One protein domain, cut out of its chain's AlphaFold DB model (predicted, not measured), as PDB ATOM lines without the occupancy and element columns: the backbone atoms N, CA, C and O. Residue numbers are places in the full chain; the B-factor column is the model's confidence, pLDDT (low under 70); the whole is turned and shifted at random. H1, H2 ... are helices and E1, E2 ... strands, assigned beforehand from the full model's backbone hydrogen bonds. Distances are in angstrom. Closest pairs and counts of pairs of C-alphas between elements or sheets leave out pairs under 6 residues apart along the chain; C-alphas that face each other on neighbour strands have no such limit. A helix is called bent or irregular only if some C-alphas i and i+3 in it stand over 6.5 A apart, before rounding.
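This is residues 132 to 249 of the 250 residues of an uncharacterized protein of Caulobacter sp. YL-Caulobacter (UniProt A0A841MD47). A twisted wall of four strands, E5, E4, E3 and E6, has helices H1 and H2 over one face, while H3 packs on H1 and grazes the sheet with residues 245 to 248. A separate two-stranded hairpin, E1 and E2, stands at one end of the sheet, and the turn around Thr 170 reaches out at the other end. The printed part has 118 residues with three named helices and six named strands, in the order E1 E2 E3 E4 E5 H1 E6 H2 H3; the class is mixed, helices and strands. The larger sheet is mixed, in the order E5 E4 E3 E6, and the smaller antiparallel. The whole is compact, with a radius of gyration of the C-alphas of 15.4 A and spans of 45 by 32 by 23 A.

E3, residues 157 to 165, E4, residues 175 to 183, and E5, residues 189 to 193, form a meander, each strand the antiparallel neighbour of the one before. N 161 and O 179 are 2.9 A apart, and N 190 and O 182 are 2.8 A apart, both within hydrogen-bond range. E6, residues 220 to 224, is parallel to E3, with N 162 and O 223 at 2.8 A. H1, residues 199 to 215, completes a split strand-helix-strand unit of E5, H1 and E6, two strands running the same way with E4 and E3 between them; its crossover is right-handed. H1 is over E5, E4 and E3 at a height over the sheet of 10.1 A. H2, residues 226 to 233, is on the same face, in two layers of helices and sheet, and runs across the strands at 76 degrees to E3 on the local plane; the closest C-alphas of H2 and E3, Cys 228 and Thr 164, are 5.6 A apart. H3, residues 238 to 248, touches H1 at a steep tilt of 50 degrees, the same way, closest at the C-alphas of Leu 247 and Asp 210, 6.8 A. E1, residues 137 to 142, and E2, residues 145 to 151, are a hairpin, with N 140 and O 148 at 2.9 A; the closest C-alphas of E1 and E5, Ala 138 and Ala 190, are 6.6 A apart. Every O i to N i+4 pair is within hydrogen-bond range in H2 and H3, and 11 of 13 in H1.

E1 begins at C-alpha 137, (-22.849, -16.169, 39.105). E3 is 24.2 A long, E4 24.8 A and H1 23.6 A. H1 is irregular, but only just, with C-alphas 205 and 208 6.8 A apart, and has a kink of 40 degrees near residue 206. H3, 15.3 A long, ends at C-alpha 248, (-23.491, -24.494, 21.285).

The C-alphas farthest apart, of Lys 145 and Thr 170, are 46.3 A apart. The printed part has no cut and no long link. The mean pLDDT of the printed part is 89.2, and residues 194 to 196 are under 70.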
ATOM      1  N   LEU A 132     -21.617 -24.462  42.310       91.12
ATOM      2  CA  LEU A 132     -23.006 -24.143  42.007       91.12
ATOM      3  C   LEU A 132     -23.105 -22.933  41.088       91.12
ATOM      4  O   LEU A 132     -22.295 -22.011  41.152       91.12
ATOM      5  N   ALA A 133     -24.126 -22.945  40.242       92.12
ATOM      6  CA  ALA A 133     -24.494 -21.866  39.349       92.12
ATOM      7  C   ALA A 133     -25.854 -21.311  39.758       92.12
ATOM      8  O   ALA A 133     -26.817 -22.054  39.951       92.12
ATOM      9  N   THR A 134     -25.926 -19.991  39.840       90.62
ATOM     10  CA  THR A 134     -27.134 -19.209  40.114       90.62
ATOM     11  C   THR A 134     -27.386 -18.251  38.945       90.62
ATOM     12  O   THR A 134     -26.507 -18.077  38.093       90.62
ATOM     13  N   PRO A 135     -28.531 -17.550  38.890       87.56
ATOM     14  CA  PRO A 135     -28.751 -16.503  37.891       87.56
ATOM     15  C   PRO A 135     -27.676 -15.400  37.896       87.56
ATOM     16  O   PRO A 135     -27.437 -14.765  36.871       87.56
ATOM     17  N   PHE A 136     -26.997 -15.183  39.026       88.69
ATOM     18  CA  PHE A 136     -26.056 -14.074  39.209       88.69
ATOM     19  C   PHE A 136     -24.590 -14.455  38.960       88.69
ATOM     20  O   PHE A 136     -23.789 -13.607  38.552       88.69
ATOM     21  N   GLY A 137     -24.231 -15.719  39.188       91.81
ATOM     22  CA  GLY A 137     -22.849 -16.169  39.105       91.81
ATOM     23  C   GLY A 137     -22.636 -17.623  39.507       91.81
ATOM     24  O   GLY A 137     -23.586 -18.363  39.778       91.81
ATOM     25  N   ALA A 138     -21.364 -18.000  39.573       93.94
ATOM     26  CA  ALA A 138     -20.890 -19.287  40.057       93.94
ATOM     27  C   ALA A 138     -20.261 -19.146  41.451       93.94
ATOM     28  O   ALA A 138     -19.605 -18.143  41.744       93.94
ATOM     29  N   ALA A 139     -20.434 -20.154  42.302       91.56
ATOM     30  CA  ALA A 139     -19.777 -20.239  43.602       91.56
ATOM     31  C   ALA A 139     -19.177 -21.627  43.827       91.56
ATOM     32  O   ALA A 139     -19.762 -22.627  43.422       91.56
ATOM     33  N   TRP A 140     -18.049 -21.674  44.532       91.00
ATOM     34  CA  TRP A 140     -17.403 -22.901  44.990       91.00
ATOM     35  C   TRP A 140     -17.462 -22.939  46.504       91.00
ATOM     36  O   TRP A 140     -17.003 -22.021  47.198       91.00
ATOM     37  N   LEU A 141     -18.061 -24.006  47.018       87.06
ATOM     38  CA  LEU A 141     -18.312 -24.173  48.436       87.06
ATOM     39  C   LEU A 141     -17.460 -25.290  49.022       87.06
ATOM     40  O   LEU A 141     -17.513 -26.424  48.553       87.06
ATOM     41  N   ILE A 142     -16.774 -25.005  50.125       83.56
ATOM     42  CA  ILE A 142     -16.132 -26.026  50.957       83.56
ATOM     43  C   ILE A 142     -16.918 -26.137  52.253       83.56
ATOM     44  O   ILE A 142     -17.107 -25.143  52.953       83.56
ATOM     45  N   ASP A 143     -17.402 -27.343  52.559       75.50
ATOM     46  CA  ASP A 143     -18.216 -27.616  53.751       75.50
ATOM     47  C   ASP A 143     -19.393 -26.626  53.916       75.50
ATOM     48  O   ASP A 143     -19.714 -26.170  55.013       75.50
ATOM     49  N   GLY A 144     -20.018 -26.253  52.794       73.75
ATOM     50  CA  GLY A 144     -21.158 -25.334  52.740       73.75
ATOM     51  C   GLY A 144     -20.815 -23.844  52.864       73.75
ATOM     52  O   GLY A 144     -21.713 -23.008  52.807       73.75
ATOM     53  N   LYS A 145     -19.535 -23.482  53.005       81.38
ATOM     54  CA  LYS A 145     -19.079 -22.085  53.031       81.38
ATOM     55  C   LYS A 145     -18.515 -21.683  51.678       81.38
ATOM     56  O   LYS A 145     -17.721 -22.423  51.101       81.38
ATOM     57  N   ALA A 146     -18.882 -20.493  51.204       83.00
ATOM     58  CA  ALA A 146     -18.328 -19.939  49.975       83.00
ATOM     59  C   ALA A 146     -16.832 -19.676  50.143       83.00
ATOM     60  O   ALA A 146     -16.428 -18.821  50.932       83.00
ATOM     61  N   ARG A 147     -16.017 -20.436  49.409       86.88
ATOM     62  CA  ARG A 147     -14.582 -20.182  49.266       86.88
ATOM     63  C   ARG A 147     -14.346 -19.132  48.193       86.88
ATOM     64  O   ARG A 147     -13.511 -18.252  48.360       86.88
ATOM     65  N   GLU A 148     -15.084 -19.252  47.099       89.31
ATOM     66  CA  GLU A 148     -14.905 -18.442  45.909       89.31
ATOM     67  C   GLU A 148     -16.260 -18.191  45.252       89.31
ATOM     68  O   GLU A 148     -17.129 -19.064  45.236       89.31
ATOM     69  N   HIS A 149     -16.455 -16.980  44.740       92.19
ATOM     70  CA  HIS A 149     -17.671 -16.586  44.044       92.19
ATOM     71  C   HIS A 149     -17.326 -15.608  42.930       92.19
ATOM     72  O   HIS A 149     -16.639 -14.610  43.156       92.19
ATOM     73  N   TRP A 150     -17.878 -15.861  41.749       94.69
ATOM     74  CA  TRP A 150     -17.702 -15.021  40.580       94.69
ATOM     75  C   TRP A 150     -19.037 -14.714  39.929       94.69
ATOM     76  O   TRP A 150     -19.827 -15.605  39.631       94.69
ATOM     77  N   SER A 151     -19.263 -13.435  39.634       93.94
ATOM     78  CA  SER A 151     -20.368 -13.054  38.753       93.94
ATOM     79  C   SER A 151     -20.104 -13.543  37.329       93.94
ATOM     80  O   SER A 151     -18.951 -13.586  36.894       93.94
ATOM     81  N   TRP A 152     -21.161 -13.784  36.552       94.12
ATOM     82  CA  TRP A 152     -21.023 -14.128  35.130       94.12
ATOM     83  C   TRP A 152     -20.256 -13.079  34.313       94.12
ATOM     84  O   TRP A 152     -19.689 -13.399  33.275       94.12
ATOM     85  N   GLY A 153     -20.196 -11.827  34.782       91.88
ATOM     86  CA  GLY A 153     -19.427 -10.772  34.122       91.88
ATOM     87  C   GLY A 153     -17.931 -10.786  34.364       91.88
ATOM     88  O   GLY A 153     -17.214 -10.084  33.661       91.88
ATOM     89  N   ALA A 154     -17.461 -11.578  35.322       94.75
ATOM     90  CA  ALA A 154     -16.038 -11.804  35.522       94.75
ATOM     91  C   ALA A 154     -15.508 -12.980  34.687       94.75
ATOM     92  O   ALA A 154     -14.307 -13.232  34.710       94.75
ATOM     93  N   ALA A 155     -16.380 -13.711  33.982       96.56
ATOM     94  CA  ALA A 155     -15.973 -14.839  33.156       96.56
ATOM     95  C   ALA A 155     -15.005 -14.391  32.052       96.56
ATOM     96  O   ALA A 155     -15.212 -13.369  31.394       96.56
ATOM     97  N   THR A 156     -13.951 -15.172  31.845       96.56
ATOM     98  CA  THR A 156     -12.893 -14.894  30.865       96.56
ATOM     99  C   THR A 156     -13.135 -15.613  29.545       96.56
ATOM    100  O   THR A 156     -12.772 -15.095  28.489       96.56
ATOM    101  N   SER A 157     -13.778 -16.781  29.586       96.31
ATOM    102  CA  SER A 157     -14.123 -17.559  28.400       96.31
ATOM    103  C   SER A 157     -15.260 -18.538  28.662       96.31
ATOM    104  O   SER A 157     -15.476 -18.980  29.790       96.31
ATOM    105  N   VAL A 158     -15.949 -18.914  27.589       95.62
ATOM    106  CA  VAL A 158     -16.914 -20.012  27.557       95.62
ATOM    107  C   VAL A 158     -16.420 -21.065  26.567       95.62
ATOM    108  O   VAL A 158     -16.256 -20.768  25.383       95.62
ATOM    109  N   GLY A 159     -16.190 -22.283  27.043       93.62
ATOM    110  CA  GLY A 159     -15.953 -23.462  26.217       93.62
ATOM    111  C   GLY A 159     -17.247 -24.248  26.055       93.62
ATOM    112  O   GLY A 159     -17.850 -24.654  27.044       93.62
ATOM    113  N   VAL A 160     -17.693 -24.462  24.820       93.38
ATOM    114  CA  VAL A 160     -18.879 -25.273  24.531       93.38
ATOM    115  C   VAL A 160     -18.512 -26.362  23.536       93.38
ATOM    116  O   VAL A 160     -17.893 -26.100  22.505       93.38
ATOM    117  N   GLY A 161     -18.872 -27.599  23.859       90.69
ATOM    118  CA  GLY A 161     -18.432 -28.770  23.116       90.69
ATOM    119  C   GLY A 161     -19.523 -29.819  22.976       90.69
ATOM    120  O   GLY A 161     -20.208 -30.105  23.949       90.69
ATOM    121  N   CYS A 162     -19.645 -30.433  21.804       92.62
ATOM    122  CA  CYS A 162     -20.344 -31.704  21.622       92.62
ATOM    123  C   CYS A 162     -19.399 -32.663  20.899       92.62
ATOM    124  O   CYS A 162     -19.097 -32.444  19.722       92.62
ATOM    125  N   SER A 163     -18.923 -33.699  21.588       91.81
ATOM    126  CA  SER A 163     -17.970 -34.667  21.041       91.81
ATOM    127  C   SER A 163     -18.468 -36.105  21.134       91.81
ATOM    128  O   SER A 163     -19.251 -36.471  22.014       91.81
ATOM    129  N   THR A 164     -17.998 -36.932  20.205       91.25
ATOM    130  CA  THR A 164     -18.253 -38.369  20.158       91.25
ATOM    131  C   THR A 164     -16.946 -39.100  20.400       91.25
ATOM    132  O   THR A 164     -16.015 -39.019  19.603       91.25
ATOM    133  N   THR A 165     -16.878 -39.859  21.486       88.75
ATOM    134  CA  THR A 165     -15.747 -40.747  21.744       88.75
ATOM    135  C   THR A 165     -16.094 -42.143  21.219       88.75
ATOM    136  O   THR A 165     -17.053 -42.757  21.702       88.75
ATOM    137  N   PRO A 166     -15.367 -42.663  20.211       85.31
ATOM    138  CA  PRO A 166     -15.591 -44.021  19.732       85.31
ATOM    139  C   PRO A 166     -15.280 -45.022  20.850       85.31
ATOM    140  O   PRO A 166     -14.282 -44.865  21.557       85.31
ATOM    141  N   SER A 167     -16.113 -46.057  21.013       83.44
ATOM    142  CA  SER A 167     -15.780 -47.126  21.959       83.44
ATOM    143  C   SER A 167     -14.588 -47.933  21.439       83.44
ATOM    144  O   SER A 167     -14.472 -48.222  20.247       83.44
ATOM    145  N   GLN A 168     -13.693 -48.295  22.358       82.75
ATOM    146  CA  GLN A 168     -12.572 -49.196  22.095       82.75
ATOM    147  C   GLN A 168     -12.977 -50.676  22.211       82.75
ATOM    148  O   GLN A 168     -12.187 -51.556  21.871       82.75
ATOM    149  N   ILE A 169     -14.199 -50.962  22.674       82.88
ATOM    150  CA  ILE A 169     -14.729 -52.313  22.857       82.88
ATOM    151  C   ILE A 169     -15.657 -52.646  21.687       82.88
ATOM    152  O   ILE A 169     -16.606 -51.926  21.379       82.88
ATOM    153  N   THR A 170     -15.389 -53.767  21.015       73.25
ATOM    154  CA  THR A 170     -16.191 -54.215  19.873       73.25
ATOM    155  C   THR A 170     -17.642 -54.467  20.289       73.25
ATOM    156  O   THR A 170     -17.908 -55.314  21.137       73.25
ATOM    157  N   GLY A 171     -18.579 -53.760  19.652       74.25
ATOM    158  CA  GLY A 171     -20.021 -53.903  19.885       74.25
ATOM    159  C   GLY A 171     -20.616 -52.919  20.896       74.25
ATOM    160  O   GLY A 171     -21.834 -52.885  21.044       74.25
ATOM    161  N   GLU A 172     -19.800 -52.097  21.554       83.38
ATOM    162  CA  GLU A 172     -20.298 -51.031  22.420       83.38
ATOM    163  C   GLU A 172     -20.582 -49.758  21.609       83.38
ATOM    164  O   GLU A 172     -19.871 -49.417  20.658       83.38
ATOM    165  N   ALA A 173     -21.662 -49.062  21.966       82.88
ATOM    166  CA  ALA A 173     -22.038 -47.816  21.314       82.88
ATOM    167  C   ALA A 173     -20.995 -46.714  21.592       82.88
ATOM    168  O   ALA A 173     -20.389 -46.694  22.666       82.88
ATOM    169  N   PRO A 174     -20.787 -45.772  20.654       85.81
ATOM    170  CA  PRO A 174     -19.979 -44.594  20.935       85.81
ATOM    171  C   PRO A 174     -20.596 -43.787  22.082       85.81
ATOM    172  O   PRO A 174     -21.815 -43.755  22.261       85.81
ATOM    173  N   THR A 175     -19.743 -43.110  22.843       88.69
ATOM    174  CA  THR A 175     -20.177 -42.217  23.920       88.69
ATOM    175  C   THR A 175     -20.241 -40.789  23.399       88.69
ATOM    176  O   THR A 175     -19.317 -40.316  22.741       88.69
ATOM    177  N   HIS A 176     -21.346 -40.099  23.669       89.69
ATOM    178  CA  HIS A 176     -21.544 -38.704  23.281       89.69
ATOM    179  C   HIS A 176     -21.496 -37.826  24.530       89.69
ATOM    180  O   HIS A 176     -22.125 -38.152  25.535       89.69
ATOM    181  N   ALA A 177     -20.756 -36.723  24.469       89.38
ATOM    182  CA  ALA A 177     -20.580 -35.808  25.588       89.38
ATOM    183  C   ALA A 177     -20.891 -34.374  25.161       89.38
ATOM    184  O   ALA A 177     -20.375 -33.893  24.152       89.38
ATOM    185  N   LEU A 178     -21.718 -33.698  25.957       90.75
ATOM    186  CA  LEU A 178     -21.985 -32.270  25.851       90.75
ATOM    187  C   LEU A 178     -21.281 -31.564  27.010       90.75
ATOM    188  O   LEU A 178     -21.532 -31.905  28.163       90.75
ATOM    189  N   ASN A 179     -20.446 -30.578  26.697       90.75
ATOM    190  CA  ASN A 179     -19.728 -29.759  27.665       90.75
ATOM    191  C   ASN A 179     -20.139 -28.294  27.514       90.75
ATOM    192  O   ASN A 179     -20.277 -27.783  26.400       90.75
ATOM    193  N   TYR A 180     -20.308 -27.620  28.645       93.19
ATOM    194  CA  TYR A 180     -20.520 -26.182  28.724       93.19
ATOM    195  C   TYR A 180     -19.756 -25.692  29.949       93.19
ATOM    196  O   TYR A 180     -20.234 -25.822  31.076       93.19
ATOM    197  N   ASP A 181     -18.569 -25.152  29.717       93.75
ATOM    198  CA  ASP A 181     -17.622 -24.766  30.751       93.75
ATOM    199  C   ASP A 181     -17.392 -23.254  30.706       93.75
ATOM    200  O   ASP A 181     -17.160 -22.670  29.646       93.75
ATOM    201  N   VAL A 182     -17.469 -22.595  31.861       95.25
ATOM    202  CA  VAL A 182     -17.210 -21.155  31.996       95.25
ATOM    203  C   VAL A 182     -15.969 -20.959  32.850       95.25
ATOM    204  O   VAL A 182     -15.946 -21.358  34.012       95.25
ATOM    205  N   THR A 183     -14.944 -20.333  32.285       95.75
ATOM    206  CA  THR A 183     -13.669 -20.086  32.965       95.75
ATOM    207  C   THR A 183     -13.659 -18.704  33.606       95.75
ATOM    208  O   THR A 183     -14.186 -17.738  33.046       95.75
ATOM    209  N   PHE A 184     -13.030 -18.604  34.776       95.62
ATOM    210  CA  PHE A 184     -12.869 -17.371  35.546       95.62
ATOM    211  C   PHE A 184     -11.385 -16.992  35.717       95.62
ATOM    212  O   PHE A 184     -10.501 -17.812  35.458       95.62
ATOM    213  N   PRO A 185     -11.068 -15.757  36.161       93.62
ATOM    214  CA  PRO A 185      -9.690 -15.258  36.227       93.62
ATOM    215  C   PRO A 185      -8.764 -16.074  37.137       93.62
ATOM    216  O   PRO A 185      -7.554 -16.092  36.930       93.62
ATOM    217  N   SER A 186      -9.320 -16.762  38.134       90.06
ATOM    218  CA  SER A 186      -8.588 -17.633  39.056       90.06
ATOM    219  C   SER A 186      -8.237 -19.004  38.482       90.06
ATOM    220  O   SER A 186      -7.689 -19.824  39.214       90.06
ATOM    221  N   SER A 187      -8.553 -19.270  37.208       87.19
ATOM    222  CA  SER A 187      -8.585 -20.599  36.571       87.19
ATOM    223  C   SER A 187      -9.690 -21.538  37.071       87.19
ATOM    224  O   SER A 187      -9.760 -22.679  36.622       87.19
ATOM    225  N   ALA A 188     -10.587 -21.064  37.941       88.06
ATOM    226  CA  ALA A 188     -11.780 -21.817  38.308       88.06
ATOM    227  C   ALA A 188     -12.698 -22.019  37.087       88.06
ATOM    228  O   ALA A 188     -12.888 -21.109  36.273       88.06
ATOM    229  N   GLU A 189     -13.285 -23.212  36.981       91.06
ATOM    230  CA  GLU A 189     -14.163 -23.612  35.880       91.06
ATOM    231  C   GLU A 189     -15.545 -23.991  36.409       91.06
ATOM    232  O   GLU A 189     -15.686 -24.903  37.230       91.06
ATOM    233  N   ALA A 190     -16.581 -23.302  35.934       92.62
ATOM    234  CA  ALA A 190     -17.955 -23.705  36.174       92.62
ATOM    235  C   ALA A 190     -18.400 -24.693  35.099       92.62
ATOM    236  O   ALA A 190     -18.565 -24.318  33.939       92.62
ATOM    237  N   ARG A 191     -18.593 -25.950  35.505       89.94
ATOM    238  CA  ARG A 191     -18.924 -27.073  34.621       89.94
ATOM    239  C   ARG A 191     -20.426 -27.272  34.579       89.94
ATOM    240  O   ARG A 191     -21.002 -27.957  35.424       89.94
ATOM    241  N   LEU A 192     -21.069 -26.619  33.620       89.56
ATOM    242  CA  LEU A 192     -22.522 -26.485  33.571       89.56
ATOM    243  C   LEU A 192     -23.207 -27.621  32.805       89.56
ATOM    244  O   LEU A 192     -24.397 -27.839  33.008       89.56
ATOM    245  N   ALA A 193     -22.484 -28.366  31.966       81.38
ATOM    246  CA  ALA A 193     -22.982 -29.579  31.316       81.38
ATOM    247  C   ALA A 193     -21.984 -30.725  31.505       81.38
ATOM    248  O   ALA A 193     -20.912 -30.717  30.912       81.38
ATOM    249  N   ARG A 194     -22.333 -31.690  32.362       63.44
ATOM    250  CA  ARG A 194     -21.615 -32.971  32.501       63.44
ATOM    251  C   ARG A 194     -22.564 -34.146  32.684       63.44
ATOM    252  O   ARG A 194     -22.316 -35.209  32.131       63.44
ATOM    253  N   ASP A 195     -23.662 -33.935  33.406       62.09
ATOM    254  CA  ASP A 195     -24.761 -34.892  33.507       62.09
ATOM    255  C   ASP A 195     -25.992 -34.318  32.792       62.09
ATOM    256  O   ASP A 195     -26.623 -33.370  33.258       62.09
ATOM    257  N   THR A 196     -26.279 -34.845  31.600       63.38
ATOM    258  CA  THR A 196     -27.366 -34.385  30.717       63.38
ATOM    259  C   THR A 196     -28.557 -35.344  30.711       63.38
ATOM    260  O   THR A 196     -29.342 -35.346  29.764       63.38
ATOM    261  N   THR A 197     -28.725 -36.135  31.781       70.56
ATOM    262  CA  THR A 197     -29.808 -37.128  31.904       70.56
ATOM    263  C   THR A 197     -31.205 -36.525  31.653       70.56
ATOM    264  O   THR A 197     -32.061 -37.198  31.081       70.56
ATOM    265  N   ASP A 198     -31.425 -35.242  31.981       82.19
ATOM    266  CA  ASP A 198     -32.579 -34.452  31.515       82.19
ATOM    267  C   ASP A 198     -32.125 -33.190  30.761       82.19
ATOM    268  O   ASP A 198     -31.964 -32.099  31.323       82.19
ATOM    269  N   LEU A 199     -31.934 -33.347  29.450       87.56
ATOM    270  CA  LEU A 199     -31.494 -32.270  28.569       87.56
ATOM    271  C   LEU A 199     -32.486 -31.099  28.520       87.56
ATOM    272  O   LEU A 199     -32.062 -29.949  28.431       87.56
ATOM    273  N   ARG A 200     -33.802 -31.342  28.600       88.00
ATOM    274  CA  ARG A 200     -34.798 -30.261  28.506       88.00
ATOM    275  C   ARG A 200     -34.766 -29.382  29.751       88.00
ATOM    276  O   ARG A 200     -34.777 -28.155  29.630       88.00
ATOM    277  N   ALA A 201     -34.701 -29.991  30.935       87.69
ATOM    278  CA  ALA A 201     -34.543 -29.243  32.177       87.69
ATOM    279  C   ALA A 201     -33.236 -28.438  32.177       87.69
ATOM    280  O   ALA A 201     -33.228 -27.269  32.574       87.69
ATOM    281  N   TRP A 202     -32.149 -29.034  31.679       88.75
ATOM    282  CA  TRP A 202     -30.867 -28.354  31.519       88.75
ATOM    283  C   TRP A 202     -30.959 -27.140  30.580       88.75
ATOM    284  O   TRP A 202     -30.561 -26.045  30.974       88.75
ATOM    285  N   LEU A 203     -31.570 -27.278  29.395       90.69
ATOM    286  CA  LEU A 203     -31.767 -26.168  28.447       90.69
ATOM    287  C   LEU A 203     -32.496 -24.976  29.090       90.69
ATOM    288  O   LEU A 203     -32.091 -23.822  28.911       90.69
ATOM    289  N   GLY A 204     -33.547 -25.247  29.872       88.44
ATOM    290  CA  GLY A 204     -34.291 -24.208  30.588       88.44
ATOM    291  C   GLY A 204     -33.430 -23.459  31.609       88.44
ATOM    292  O   GLY A 204     -33.465 -22.233  31.666       88.44
ATOM    293  N   LYS A 205     -32.605 -24.188  32.367       89.31
ATOM    294  CA  LYS A 205     -31.684 -23.628  33.370       89.31
ATOM    295  C   LYS A 205     -30.533 -22.835  32.751       89.31
ATOM    296  O   LYS A 205     -30.087 -21.849  33.333       89.31
ATOM    297  N   MET A 206     -30.059 -23.248  31.578       90.88
ATOM    298  CA  MET A 206     -28.913 -22.632  30.909       90.88
ATOM    299  C   MET A 206     -29.234 -21.339  30.178       90.88
ATOM    300  O   MET A 206     -28.364 -20.479  30.077       90.88
ATOM    301  N   THR A 207     -30.467 -21.186  29.696       87.56
ATOM    302  CA  THR A 207     -30.906 -19.999  28.946       87.56
ATOM    303  C   THR A 207     -30.531 -18.676  29.642       87.56
ATOM    304  O   THR A 207     -29.805 -17.889  29.032       87.56
ATOM    305  N   PRO A 208     -30.891 -18.429  30.922       88.62
ATOM    306  CA  PRO A 208     -30.535 -17.171  31.588       88.62
ATOM    307  C   PRO A 208     -29.022 -16.989  31.792       88.62
ATOM    308  O   PRO A 208     -28.524 -15.862  31.770       88.62
ATOM    309  N   ILE A 209     -28.266 -18.078  31.974       92.44
ATOM    310  CA  ILE A 209     -26.804 -18.020  32.121       92.44
ATOM    311  C   ILE A 209     -26.163 -17.627  30.784       92.44
ATOM    312  O   ILE A 209     -25.327 -16.724  30.739       92.44
ATOM    313  N   ASP A 210     -26.568 -18.269  29.688       92.38
ATOM    314  CA  ASP A 210     -26.038 -17.998  28.350       92.38
ATOM    315  C   ASP A 210     -26.354 -16.571  27.887       92.38
ATOM    316  O   ASP A 210     -25.462 -15.869  27.407       92.38
ATOM    317  N   GLU A 211     -27.584 -16.096  28.104       90.88
ATOM    318  CA  GLU A 211     -27.980 -14.709  27.833       90.88
ATOM    319  C   GLU A 211     -27.107 -13.711  28.609       90.88
ATOM    320  O   GLU A 211     -26.601 -12.740  28.041       90.88
ATOM    321  N   SER A 212     -26.861 -13.985  29.893       92.25
ATOM    322  CA  SER A 212     -26.012 -13.174  30.767       92.25
ATOM    323  C   SER A 212     -24.555 -13.109  30.275       92.25
ATOM    324  O   SER A 212     -23.952 -12.028  30.256       92.25
ATOM    325  N   LEU A 213     -23.993 -14.234  29.826       94.50
ATOM    326  CA  LEU A 213     -22.637 -14.312  29.267       94.50
ATOM    327  C   LEU A 213     -22.536 -13.583  27.916       94.50
ATOM    328  O   LEU A 213     -21.589 -12.827  27.685       94.50
ATOM    329  N   ARG A 214     -23.536 -13.742  27.038       92.94
ATOM    330  CA  ARG A 214     -23.598 -13.051  25.737       92.94
ATOM    331  C   ARG A 214     -23.739 -11.547  25.879       92.94
ATOM    332  O   ARG A 214     -23.027 -10.811  25.199       92.94
ATOM    333  N   ALA A 215     -24.610 -11.085  26.775       93.19
ATOM    334  CA  ALA A 215     -24.807  -9.661  27.037       93.19
ATOM    335  C   ALA A 215     -23.495  -8.961  27.432       93.19
ATOM    336  O   ALA A 215     -23.295  -7.785  27.137       93.19
ATOM    337  N   ARG A 216     -22.572  -9.707  28.052       93.62
ATOM    338  CA  ARG A 216     -21.258  -9.225  28.494       93.62
ATOM    339  C   ARG A 216     -20.125  -9.528  27.518       93.62
ATOM    340  O   ARG A 216     -18.979  -9.210  27.815       93.62
ATOM    341  N   LYS A 217     -20.446 -10.084  26.346       94.25
ATOM    342  CA  LYS A 217     -19.500 -10.384  25.262       94.25
ATOM    343  C   LYS A 217     -18.329 -11.265  25.712       94.25
ATOM    344  O   LYS A 217     -17.210 -11.087  25.236       94.25
ATOM    345  N   VAL A 218     -18.587 -12.210  26.619       94.56
ATOM    346  CA  VAL A 218     -17.567 -13.176  27.051       94.56
ATOM    347  C   VAL A 218     -17.126 -14.005  25.831       94.56
ATOM    348  O   VAL A 218     -17.997 -14.527  25.126       94.56
ATOM    349  N   PRO A 219     -15.813 -14.125  25.547       94.44
ATOM    350  CA  PRO A 219     -15.302 -14.916  24.429       94.44
ATOM    351  C   PRO A 219     -15.803 -16.363  24.459       94.44
ATOM    352  O   PRO A 219     -15.841 -16.986  25.521       94.44
ATOM    353  N   ARG A 220     -16.165 -16.910  23.292       93.31
ATOM    354  CA  ARG A 220     -16.701 -18.272  23.159       93.31
ATOM    355  C   ARG A 220     -15.845 -19.119  22.234       93.31
ATOM    356  O   ARG A 220     -15.483 -18.676  21.147       93.31
ATOM    357  N   PHE A 221     -15.622 -20.359  22.640       93.19
ATOM    358  CA  PHE A 221     -14.973 -21.392  21.848       93.19
ATOM    359  C   PHE A 221     -15.952 -22.550  21.710       93.19
ATOM    360  O   PHE A 221     -16.325 -23.165  22.705       93.19
ATOM    361  N   ALA A 222     -16.405 -22.797  20.485       91.81
ATOM    362  CA  ALA A 222     -17.418 -23.793  20.178       91.81
ATOM    363  C   ALA A 222     -16.835 -24.894  19.292       91.81
ATOM    364  O   ALA A 222     -16.196 -24.604  18.280       91.81
ATOM    365  N   ALA A 223     -17.087 -26.150  19.649       91.31
ATOM    366  CA  ALA A 223     -16.765 -27.305  18.822       91.31
ATOM    367  C   ALA A 223     -17.928 -28.299  18.862       91.31
ATOM    368  O   ALA A 223     -18.268 -28.816  19.921       91.31
ATOM    369  N   ALA A 224     -18.552 -28.575  17.721       92.31
ATOM    370  CA  ALA A 224     -19.722 -29.441  17.671       92.31
ATOM    371  C   ALA A 224     -19.597 -30.474  16.557       92.31
ATOM    372  O   ALA A 224     -19.599 -30.142  15.371       92.31
ATOM    373  N   GLU A 225     -19.515 -31.741  16.943       93.62
ATOM    374  CA  GLU A 225     -19.557 -32.843  15.997       93.62
ATOM    375  C   GLU A 225     -21.000 -33.123  15.550       93.62
ATOM    376  O   GLU A 225     -21.879 -33.297  16.401       93.62
ATOM    377  N   PRO A 226     -21.263 -33.265  14.237       91.44
ATOM    378  CA  PRO A 226     -22.609 -33.536  13.731       91.44
ATOM    379  C   PRO A 226     -23.252 -34.796  14.327       91.44
ATOM    380  O   PRO A 226     -24.447 -34.802  14.615       91.44
ATOM    381  N   ALA A 227     -22.464 -35.855  14.552       91.31
ATOM    382  CA  ALA A 227     -22.950 -37.102  15.145       91.31
ATOM    383  C   ALA A 227     -23.390 -36.918  16.608       91.31
ATOM    384  O   ALA A 227     -24.438 -37.427  17.004       91.31
ATOM    385  N   CYS A 228     -22.628 -36.143  17.385       92.50
ATOM    386  CA  CYS A 228     -22.976 -35.793  18.761       92.50
ATOM    387  C   CYS A 228     -24.237 -34.920  18.810       92.50
ATOM    388  O   CYS A 228     -25.160 -35.197  19.574       92.50
ATOM    389  N   MET A 229     -24.330 -33.919  17.930       93.31
ATOM    390  CA  MET A 229     -25.515 -33.065  17.829       93.31
ATOM    391  C   MET A 229     -26.773 -33.866  17.500       93.31
ATOM    392  O   MET A 229     -27.787 -33.732  18.182       93.31
ATOM    393  N   ALA A 230     -26.702 -34.754  16.507       92.75
ATOM    394  CA  ALA A 230     -27.825 -35.610  16.137       92.75
ATOM    395  C   ALA A 230     -28.278 -36.522  17.292       92.75
ATOM    396  O   ALA A 230     -29.472 -36.801  17.416       92.75
ATOM    397  N   HIS A 231     -27.347 -36.966  18.146       92.06
ATOM    398  CA  HIS A 231     -27.667 -37.739  19.342       92.06
ATOM    399  C   HIS A 231     -28.498 -36.921  20.343       92.06
ATOM    400  O   HIS A 231     -29.578 -37.365  20.730       92.06
ATOM    401  N   PHE A 232     -28.045 -35.721  20.718       90.19
ATOM    402  CA  PHE A 232     -28.738 -34.886  21.712       90.19
ATOM    403  C   PHE A 232     -30.010 -34.212  21.180       90.19
ATOM    404  O   PHE A 232     -30.928 -33.931  21.944       90.19
ATOM    405  N   GLU A 233     -30.123 -33.995  19.869       92.81
ATOM    406  CA  GLU A 233     -31.356 -33.494  19.250       92.81
ATOM    407  C   GLU A 233     -32.456 -34.560  19.140       92.81
ATOM    408  O   GLU A 233     -33.626 -34.235  18.895       92.81
ATOM    409  N   LYS A 234     -32.107 -35.840  19.302       91.56
ATOM    410  CA  LYS A 234     -33.044 -36.950  19.154       91.56
ATOM    411  C   LYS A 234     -34.132 -36.875  20.226       91.56
ATOM    412  O   LYS A 234     -33.873 -37.012  21.414       91.56
ATOM    413  N   GLY A 235     -35.380 -36.702  19.792       86.06
ATOM    414  CA  GLY A 235     -36.534 -36.610  20.694       86.06
ATOM    415  C   GLY A 235     -36.772 -35.219  21.295       86.06
ATOM    416  O   GLY A 235     -37.751 -35.043  22.021       86.06
ATOM    417  N   LEU A 236     -35.945 -34.219  20.965       90.88
ATOM    418  CA  LEU A 236     -36.251 -32.820  21.264       90.88
ATOM    419  C   LEU A 236     -37.288 -32.261  20.283       90.88
ATOM    420  O   LEU A 236     -37.316 -32.616  19.103       90.88
ATOM    421  N   ALA A 237     -38.124 -31.344  20.768       93.81
ATOM    422  CA  ALA A 237     -38.972 -30.531  19.905       93.81
ATOM    423  C   ALA A 237     -38.120 -29.465  19.191       93.81
ATOM    424  O   ALA A 237     -37.101 -29.032  19.724       93.81
ATOM    425  N   GLU A 238     -38.552 -28.992  18.019       93.81
ATOM    426  CA  GLU A 238     -37.853 -27.935  17.265       93.81
ATOM    427  C   GLU A 238     -37.432 -26.698  18.090       93.81
ATOM    428  O   GLU A 238     -36.282 -26.278  17.946       93.81
ATOM    429  N   PRO A 239     -38.254 -26.132  19.002       92.69
ATOM    430  CA  PRO A 239     -37.795 -25.021  19.842       92.69
ATOM    431  C   PRO A 239     -36.631 -25.403  20.769       92.69
ATOM    432  O   PRO A 239     -35.728 -24.597  20.981       92.69
ATOM    433  N   ASP A 240     -36.612 -26.628  21.297       93.12
ATOM    434  CA  ASP A 240     -35.531 -27.100  22.169       93.12
ATOM    435  C   ASP A 240     -34.257 -27.400  21.362       93.12
ATOM    436  O   ASP A 240     -33.158 -27.095  21.822       93.12
ATOM    437  N   LYS A 241     -34.387 -27.902  20.126       93.94
ATOM    438  CA  LYS A 241     -33.249 -28.046  19.200       93.94
ATOM    439  C   LYS A 241     -32.628 -26.693  18.864       93.94
ATOM    440  O   LYS A 241     -31.410 -26.549  18.914       93.94
ATOM    441  N   ALA A 242     -33.452 -25.689  18.561       92.00
ATOM    442  CA  ALA A 242     -32.979 -24.335  18.282       92.00
ATOM    443  C   ALA A 242     -32.238 -23.733  19.488       92.00
ATOM    444  O   ALA A 242     -31.175 -23.133  19.319       92.00
ATOM    445  N   ARG A 243     -32.747 -23.950  20.710       91.62
ATOM    446  CA  ARG A 243     -32.062 -23.553  21.952       91.62
ATOM    447  C   ARG A 243     -30.718 -24.254  22.110       91.62
ATOM    448  O   ARG A 243     -29.726 -23.584  22.367       91.62
ATOM    449  N   LEU A 244     -30.669 -25.573  21.917       92.19
ATOM    450  CA  LEU A 244     -29.430 -26.348  22.006       92.19
ATOM    451  C   LEU A 244     -28.371 -25.837  21.020       92.19
ATOM    452  O   LEU A 244     -27.246 -25.554  21.423       92.19
ATOM    453  N   ARG A 245     -28.740 -25.658  19.745       91.94
ATOM    454  CA  ARG A 245     -27.848 -25.107  18.710       91.94
ATOM    455  C   ARG A 245     -27.350 -23.716  19.081       91.94
ATOM    456  O   ARG A 245     -26.144 -23.485  19.080       91.94
ATOM    457  N   THR A 246     -28.257 -22.851  19.539       90.88
ATOM    458  CA  THR A 246     -27.910 -21.506  20.011       90.88
ATOM    459  C   THR A 246     -26.866 -21.572  21.121       90.88
ATOM    460  O   THR A 246     -25.832 -20.918  21.001       90.88
ATOM    461  N   LEU A 247     -27.084 -22.381  22.167       90.25
ATOM    462  CA  LEU A 247     -26.139 -22.547  23.281       90.25
ATOM    463  C   LEU A 247     -24.761 -23.021  22.803       90.25
ATOM    464  O   LEU A 247     -23.738 -22.521  23.273       90.25
ATOM    465  N   ILE A 248     -24.730 -23.943  21.845       87.88
ATOM    466  CA  ILE A 248     -23.491 -24.494  21.285       87.88
ATOM    467  C   ILE A 248     -22.800 -23.509  20.334       87.88
ATOM    468  O   ILE A 248     -21.594 -23.598  20.142       87.88
ATOM    469  N   GLY A 249     -23.515 -22.503  19.829       83.19
ATOM    470  CA  GLY A 249     -22.979 -21.500  18.906       83.19
ATOM    471  C   GLY A 249     -23.103 -21.901  17.435       83.19
ATOM    472  O   GLY A 249     -22.285 -21.462  16.629       83.19
TER     473      GLY A 249